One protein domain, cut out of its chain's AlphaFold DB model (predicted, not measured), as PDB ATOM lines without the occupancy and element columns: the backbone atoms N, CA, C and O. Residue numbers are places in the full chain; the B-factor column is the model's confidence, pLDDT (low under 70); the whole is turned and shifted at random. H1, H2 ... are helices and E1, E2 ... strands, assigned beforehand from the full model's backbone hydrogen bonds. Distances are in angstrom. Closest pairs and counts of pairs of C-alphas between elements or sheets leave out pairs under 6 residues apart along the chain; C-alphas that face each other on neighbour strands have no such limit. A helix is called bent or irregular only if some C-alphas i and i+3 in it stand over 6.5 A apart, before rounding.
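Overview. This is residues 5 to 55 of the 60 residues of an uncharacterized protein of Salmonella enterica (UniProt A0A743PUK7). Picture a long two-stranded hairpin, E1 and E2, with one longer helix, H1, laid lengthwise over one of its faces while the other face is bare. The chain goes out along E1, folds back along E2, turns again at the far end and runs out along H1, a loosely joined pair of layers with few close C-alpha contacts between them. The printed part has 51 residues with two named strands and one named helix, in the order E1, E2, H1; the sheet has the order E1 - E2 and is antiparallel, and the class is mixed, helices and strands. The whole is loose, with a radius of gyration of the C-alphas of 13.4 A, and its outline is a rod of 42 by 19 by 9 A.

Arrangement. Start at strand E1, residues 5 to 11, and compare it with strand E2, residues 17 to 24: they are antiparallel neighbours and form a hairpin, with 159 degrees between their directions. Look at C-alphas 5 and 23, which face each other at 4.8 A, and at C-alphas 11 and 17, which face each other at 4.9 A. Between them, N 8 and O 20 are 2.8 A apart and N 18 and O 10 are 2.8 A apart, both within hydrogen-bond range. Then go on to helix H1, residues 31 to 54. Its closest C-alphas to E2 are those of Ala 41 and Ile 23, 7.3 A apart, and the two centres are 11.0 A apart. To E1 the closest C-alphas are those of Ala 41 and Phe 5, 7.1 A apart, with the centres 13.9 A apart. Within 10 A, H1 has 16 pairs of C-alphas with E2 and 8 with E1, made by its residues 37 to 52. In H1 every O i to N i+4 pair is within hydrogen-bond range.

Along the chain. Find C-alpha 5 at (108.974, 163.353, 162.054); from there E1 runs 19.7 A to C-alpha 11. After the 5 residues between them, E2 begins at C-alpha 17, at (125.165, 155.264, 164.587), and runs 22.6 A to C-alpha 24. H1 begins at C-alpha 31 and runs 35.0 A to C-alpha 54 at (123.989, 148.374, 153.883); it is not bent.

Size, cuts and confidence. The two C-alphas farthest apart are those of Asp 14 and Asp 30, at 42.3 A, one in each link. The link from E1 to E2 is tight, with 5 residues, and the one from E2 to H1 is short, with 6. The printed part has no cut. In the B-factor column the mean pLDDT of the printed part of this model is 76.3, and residues 51 to 55 are under 70.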
ATOM      1  N   PHE A   5     108.129 164.512 161.810       76.69
ATOM      2  CA  PHE A   5     108.974 163.353 162.054       76.69
ATOM      3  C   PHE A   5     110.386 163.841 162.373       76.69
ATOM      4  O   PHE A   5     111.015 164.507 161.550       76.69
ATOM      5  N   THR A   6     110.865 163.547 163.576       81.62
ATOM      6  CA  THR A   6     112.204 163.925 164.030       81.62
ATOM      7  C   THR A   6     113.057 162.670 164.140       81.62
ATOM      8  O   THR A   6     112.702 161.733 164.851       81.62
ATOM      9  N   VAL A   7     114.194 162.667 163.445       78.69
ATOM     10  CA  VAL A   7     115.211 161.615 163.548       78.69
ATOM     11  C   VAL A   7     116.419 162.207 164.257       78.69
ATOM     12  O   VAL A   7     117.071 163.107 163.728       78.69
ATOM     13  N   ASN A   8     116.715 161.714 165.453       82.94
ATOM     14  CA  ASN A   8     117.903 162.100 166.196       82.94
ATOM     15  C   ASN A   8     118.989 161.049 165.974       82.94
ATOM     16  O   ASN A   8     118.854 159.907 166.409       82.94
ATOM     17  N   VAL A   9     120.070 161.445 165.309       80.38
ATOM     18  CA  VAL A   9     121.232 160.582 165.078       80.38
ATOM     19  C   VAL A   9     122.244 160.809 166.194       80.38
ATOM     20  O   VAL A   9     122.637 161.945 166.465       80.38
ATOM     21  N   LYS A  10     122.670 159.732 166.847       81.69
ATOM     22  CA  LYS A  10     123.669 159.743 167.917       81.69
ATOM     23  C   LYS A  10     124.829 158.839 167.527       81.69
ATOM     24  O   LYS A  10     124.615 157.769 166.970       81.69
ATOM     25  N   ALA A  11     126.051 159.249 167.845       79.38
ATOM     26  CA  ALA A  11     127.191 158.345 167.763       79.38
ATOM     27  C   ALA A  11     127.087 157.303 168.890       79.38
ATOM     28  O   ALA A  11     126.908 157.663 170.056       79.38
ATOM     29  N   GLY A  12     127.154 156.025 168.529       74.38
ATOM     30  CA  GLY A  12     127.263 154.895 169.442       74.38
ATOM     31  C   GLY A  12     128.672 154.772 170.030       74.38
ATOM     32  O   GLY A  12     129.607 155.449 169.602       74.38
ATOM     33  N   ALA A  13     128.828 153.905 171.031       74.69
ATOM     34  CA  ALA A  13     130.090 153.745 171.758       74.69
ATOM     35  C   ALA A  13     131.222 153.138 170.902       74.69
ATOM     36  O   ALA A  13     132.387 153.440 171.148       74.69
ATOM     37  N   ASP A  14     130.877 152.356 169.875       78.00
ATOM     38  CA  ASP A  14     131.821 151.561 169.078       78.00
ATOM     39  C   ASP A  14     131.986 152.069 167.630       78.00
ATOM     40  O   ASP A  14     132.421 151.339 166.746       78.00
ATOM     41  N   GLY A  15     131.651 153.339 167.372       72.56
ATOM     42  CA  GLY A  15     131.702 153.926 166.024       72.56
ATOM     43  C   GLY A  15     130.450 153.682 165.175       72.56
ATOM     44  O   GLY A  15     130.399 154.126 164.030       72.56
ATOM     45  N   ASP A  16     129.435 153.038 165.750       73.50
ATOM     46  CA  ASP A  16     128.113 152.872 165.146       73.50
ATOM     47  C   ASP A  16     127.277 154.162 165.225       73.50
ATOM     48  O   ASP A  16     127.574 155.079 165.993       73.50
ATOM     49  N   PHE A  17     126.185 154.221 164.462       74.06
ATOM     50  CA  PHE A  17     125.165 155.264 164.587       74.06
ATOM     51  C   PHE A  17     123.897 154.687 165.219       74.06
ATOM     52  O   PHE A  17     123.352 153.690 164.752       74.06
ATOM     53  N   CYS A  18     123.403 155.346 166.264       73.00
ATOM     54  CA  CYS A  18     122.095 155.082 166.848       73.00
ATOM     55  C   CYS A  18     121.086 156.117 166.349       73.00
ATOM     56  O   CYS A  18     121.415 157.294 166.188       73.00
ATOM     57  N   PHE A  19     119.843 155.688 166.163       76.31
ATOM     58  CA  PHE A  19     118.756 156.539 165.696       76.31
ATOM     59  C   PHE A  19     117.611 156.507 166.707       76.31
ATOM     60  O   PHE A  19     117.048 155.443 166.959       76.31
ATOM     61  N   ASP A  20     117.258 157.667 167.259       80.31
ATOM     62  CA  ASP A  20     116.013 157.835 168.008       80.31
ATOM     63  C   ASP A  20     114.974 158.510 167.115       80.31
ATOM     64  O   ASP A  20     115.251 159.521 166.463       80.31
ATOM     65  N   PHE A  21     113.763 157.965 167.120       76.69
ATOM     66  CA  PHE A  21     112.665 158.410 166.271       76.69
ATOM     67  C   PHE A  21     111.555 159.003 167.127       76.69
ATOM     68  O   PHE A  21     111.097 158.373 168.078       76.69
ATOM     69  N   GLU A  22     111.102 160.199 166.768       83.62
ATOM     70  CA  GLU A  22     109.983 160.873 167.417       83.62
ATOM     71  C   GLU A  22     108.987 161.342 166.356       83.62
ATOM     72  O   GLU A  22     109.358 161.975 165.363       83.62
ATOM     73  N   ILE A  23     107.714 161.018 166.566       78.44
ATOM     74  CA  ILE A  23     106.606 161.450 165.718       78.44
ATOM     75  C   ILE A  23     105.740 162.376 166.564       78.44
ATOM     76  O   ILE A  23     105.154 161.936 167.549       78.44
ATOM     77  N   ASP A  24     105.657 163.644 166.177       82.31
ATOM     78  CA  ASP A  24     104.684 164.575 166.744       82.31
ATOM     79  C   ASP A  24     103.443 164.597 165.846       82.31
ATOM     80  O   ASP A  24     103.431 165.184 164.753       82.31
ATOM     81  N   ASP A  25     102.407 163.908 166.320       76.88
ATOM     82  CA  ASP A  25     101.071 163.839 165.741       76.88
ATOM     83  C   ASP A  25     100.043 164.630 166.569       76.88
ATOM     84  O   ASP A  25      98.841 164.460 166.382       76.88
ATOM     85  N   SER A  26     100.484 165.535 167.454       81.31
ATOM     86  CA  SER A  26      99.607 166.269 168.386       81.31
ATOM     87  C   SER A  26      98.520 167.106 167.701       81.31
ATOM     88  O   SER A  26      97.507 167.444 168.314       81.31
ATOM     89  N   GLN A  27      98.723 167.431 166.423       79.12
ATOM     90  CA  GLN A  27      97.774 168.150 165.575       79.12
ATOM     91  C   GLN A  27      96.811 167.222 164.809       79.12
ATOM     92  O   GLN A  27      95.947 167.725 164.094       79.12
ATOM     93  N   GLN A  28      96.950 165.895 164.931       74.50
ATOM     94  CA  GLN A  28      96.071 164.904 164.309       74.50
ATOM     95  C   GLN A  28      94.934 164.533 165.258       74.50
ATOM     96  O   GLN A  28      95.136 163.958 166.336       74.50
ATOM     97  N   THR A  29      93.718 164.875 164.842       76.00
ATOM     98  CA  THR A  29      92.500 164.672 165.637       76.00
ATOM     99  C   THR A  29      91.663 163.493 165.158       76.00
ATOM    100  O   THR A  29      90.826 163.011 165.918       76.00
ATOM    101  N   ASP A  30      91.888 163.012 163.933       83.12
ATOM    102  CA  ASP A  30      91.165 161.878 163.367       83.12
ATOM    103  C   ASP A  30      91.961 160.558 163.472       83.12
ATOM    104  O   ASP A  30      93.186 160.515 163.331       83.12
ATOM    105  N   ALA A  31      91.260 159.449 163.728       75.81
ATOM    106  CA  ALA A  31      91.875 158.128 163.879       75.81
ATOM    107  C   ALA A  31      92.504 157.609 162.571       75.81
ATOM    108  O   ALA A  31      93.518 156.904 162.595       75.81
ATOM    109  N   GLN A  32      91.929 157.968 161.422       75.44
ATOM    110  CA  GLN A  32      92.454 157.596 160.115       75.44
ATOM    111  C   GLN A  32      93.704 158.409 159.773       75.44
ATOM    112  O   GLN A  32      94.657 157.860 159.218       75.44
ATOM    113  N   GLU A  33      93.748 159.679 160.176       73.38
ATOM    114  CA  GLU A  33      94.943 160.516 160.050       73.38
ATOM    115  C   GLU A  33      96.114 159.937 160.852       73.38
ATOM    116  O   GLU A  33      97.197 159.757 160.295       73.38
ATOM    117  N   ARG A  34      95.891 159.530 162.109       72.62
ATOM    118  CA  ARG A  34      96.920 158.858 162.927       72.62
ATOM    119  C   ARG A  34      97.449 157.575 162.290       72.62
ATOM    120  O   ARG A  34      98.657 157.367 162.249       72.62
ATOM    121  N   THR A  35      96.565 156.762 161.713       78.75
ATOM    122  CA  THR A  35      96.959 155.513 161.037       78.75
ATOM    123  C   THR A  35      97.897 155.779 159.850       78.75
ATOM    124  O   THR A  35      98.880 155.067 159.650       78.75
ATOM    125  N   VAL A  36      97.629 156.830 159.063       78.75
ATOM    126  CA  VAL A  36      98.501 157.232 157.945       78.75
ATOM    127  C   VAL A  36      99.855 157.729 158.458       78.75
ATOM    128  O   VAL A  36     100.888 157.412 157.868       78.75
ATOM    129  N   VAL A  37      99.865 158.471 159.566       75.19
ATOM    130  CA  VAL A  37     101.093 158.959 160.204       75.19
ATOM    131  C   VAL A  37     101.983 157.819 160.690       75.19
ATOM    132  O   VAL A  37     103.169 157.791 160.359       75.19
ATOM    133  N   GLU A  38     101.414 156.862 161.418       77.62
ATOM    134  CA  GLU A  38     102.136 155.683 161.903       77.62
ATOM    135  C   GLU A  38     102.715 154.866 160.741       77.62
ATOM    136  O   GLU A  38     103.874 154.448 160.790       77.62
ATOM    137  N   TYR A  39     101.951 154.701 159.654       82.62
ATOM    138  CA  TYR A  39     102.412 153.994 158.458       82.62
ATOM    139  C   TYR A  39     103.610 154.680 157.780       82.62
ATOM    140  O   TYR A  39     104.592 154.016 157.430       82.62
ATOM    141  N   ILE A  40     103.556 156.006 157.603       79.19
ATOM    142  CA  ILE A  40     104.660 156.775 157.008       79.19
ATOM    143  C   ILE A  40     105.904 156.673 157.891       79.19
ATOM    144  O   ILE A  40     106.988 156.379 157.390       79.19
ATOM    145  N   ALA A  41     105.756 156.860 159.202       76.50
ATOM    146  CA  ALA A  41     106.882 156.799 160.120       76.50
ATOM    147  C   ALA A  41     107.513 155.400 160.196       76.50
ATOM    148  O   ALA A  41     108.738 155.287 160.176       76.50
ATOM    149  N   GLY A  42     106.699 154.338 160.204       79.81
ATOM    150  CA  GLY A  42     107.185 152.959 160.123       79.81
ATOM    151  C   GLY A  42     107.945 152.686 158.823       79.81
ATOM    152  O   GLY A  42     109.011 152.074 158.847       79.81
ATOM    153  N   SER A  43     107.461 153.212 157.696       83.12
ATOM    154  CA  SER A  43     108.143 153.090 156.400       83.12
ATOM    155  C   SER A  43     109.486 153.835 156.383       83.12
ATOM    156  O   SER A  43     110.486 153.297 155.908       83.12
ATOM    157  N   CYS A  44     109.543 155.047 156.948       77.44
ATOM    158  CA  CYS A  44     110.788 155.806 157.098       77.44
ATOM    159  C   CYS A  44     111.789 155.104 158.025       77.44
ATOM    160  O   CYS A  44     112.984 155.101 157.735       77.44
ATOM    161  N   LEU A  45     111.311 154.489 159.112       76.94
ATOM    162  CA  LEU A  45     112.138 153.707 160.030       76.94
ATOM    163  C   LEU A  45     112.785 152.512 159.321       76.94
ATOM    164  O   LEU A  45     113.995 152.325 159.431       76.94
ATOM    165  N   VAL A  46     112.000 151.740 158.565       80.50
ATOM    166  CA  VAL A  46     112.506 150.588 157.801       80.50
ATOM    167  C   VAL A  46     113.535 151.035 156.763       80.50
ATOM    168  O   VAL A  46     114.617 150.459 156.702       80.50
ATOM    169  N   ALA A  47     113.261 152.105 156.013       78.69
ATOM    170  CA  ALA A  47     114.209 152.634 155.033       78.69
ATOM    171  C   ALA A  47     115.537 153.073 155.679       78.69
ATOM    172  O   ALA A  47     116.611 152.807 155.143       78.69
ATOM    173  N   LEU A  48     115.492 153.711 156.854       75.56
ATOM    174  CA  LEU A  48     116.698 154.110 157.587       75.56
ATOM    175  C   LEU A  48     117.465 152.905 158.151       75.56
ATOM    176  O   LEU A  48     118.695 152.907 158.132       75.56
ATOM    177  N   GLN A  49     116.765 151.858 158.593       72.06
ATOM    178  CA  GLN A  49     117.390 150.592 158.987       72.06
ATOM    179  C   GLN A  49     118.064 149.901 157.800       72.06
ATOM    180  O   GLN A  49     119.192 149.434 157.943       72.06
ATOM    181  N   GLU A  50     117.429 149.872 156.626       73.94
ATOM    182  CA  GLU A  50     118.032 149.328 155.406       73.94
ATOM    183  C   GLU A  50     119.293 150.099 155.002       73.94
ATOM    184  O   GLU A  50     120.308 149.482 154.679       73.94
ATOM    185  N   ILE A  51     119.264 151.431 155.073       69.38
ATOM    186  CA  ILE A  51     120.432 152.283 154.824       69.38
ATOM    187  C   ILE A  51     121.556 151.982 155.829       69.38
ATOM    188  O   ILE A  51     122.718 151.860 155.441       69.38
ATOM    189  N   SER A  52     121.219 151.814 157.111       66.00
ATOM    190  CA  SER A  52     122.186 151.472 158.161       66.00
ATOM    191  C   SER A  52     122.790 150.075 157.982       66.00
ATOM    192  O   SER A  52     123.977 149.899 158.237       66.00
ATOM    193  N   LEU A  53     122.000 149.086 157.553       65.06
ATOM    194  CA  LEU A  53     122.437 147.702 157.323       65.06
ATOM    195  C   LEU A  53     123.376 147.575 156.123       65.06
ATOM    196  O   LEU A  53     124.288 146.750 156.143       65.06
ATOM    197  N   HIS A  54     123.159 148.384 155.087       64.56
ATOM    198  CA  HIS A  54     123.989 148.374 153.883       64.56
ATOM    199  C   HIS A  54     125.144 149.383 153.932       64.56
ATOM    200  O   HIS A  54     125.969 149.383 153.023       64.56
ATOM    201  N   GLY A  55     125.244 150.198 154.992       52.72
ATOM    202  CA  GLY A  55     126.417 151.025 155.287       52.72
ATOM    203  C   GLY A  55     126.788 152.035 154.200       52.72
ATOM    204  O   GLY A  55     127.947 152.431 154.124       52.72
TER     205      GLY A  55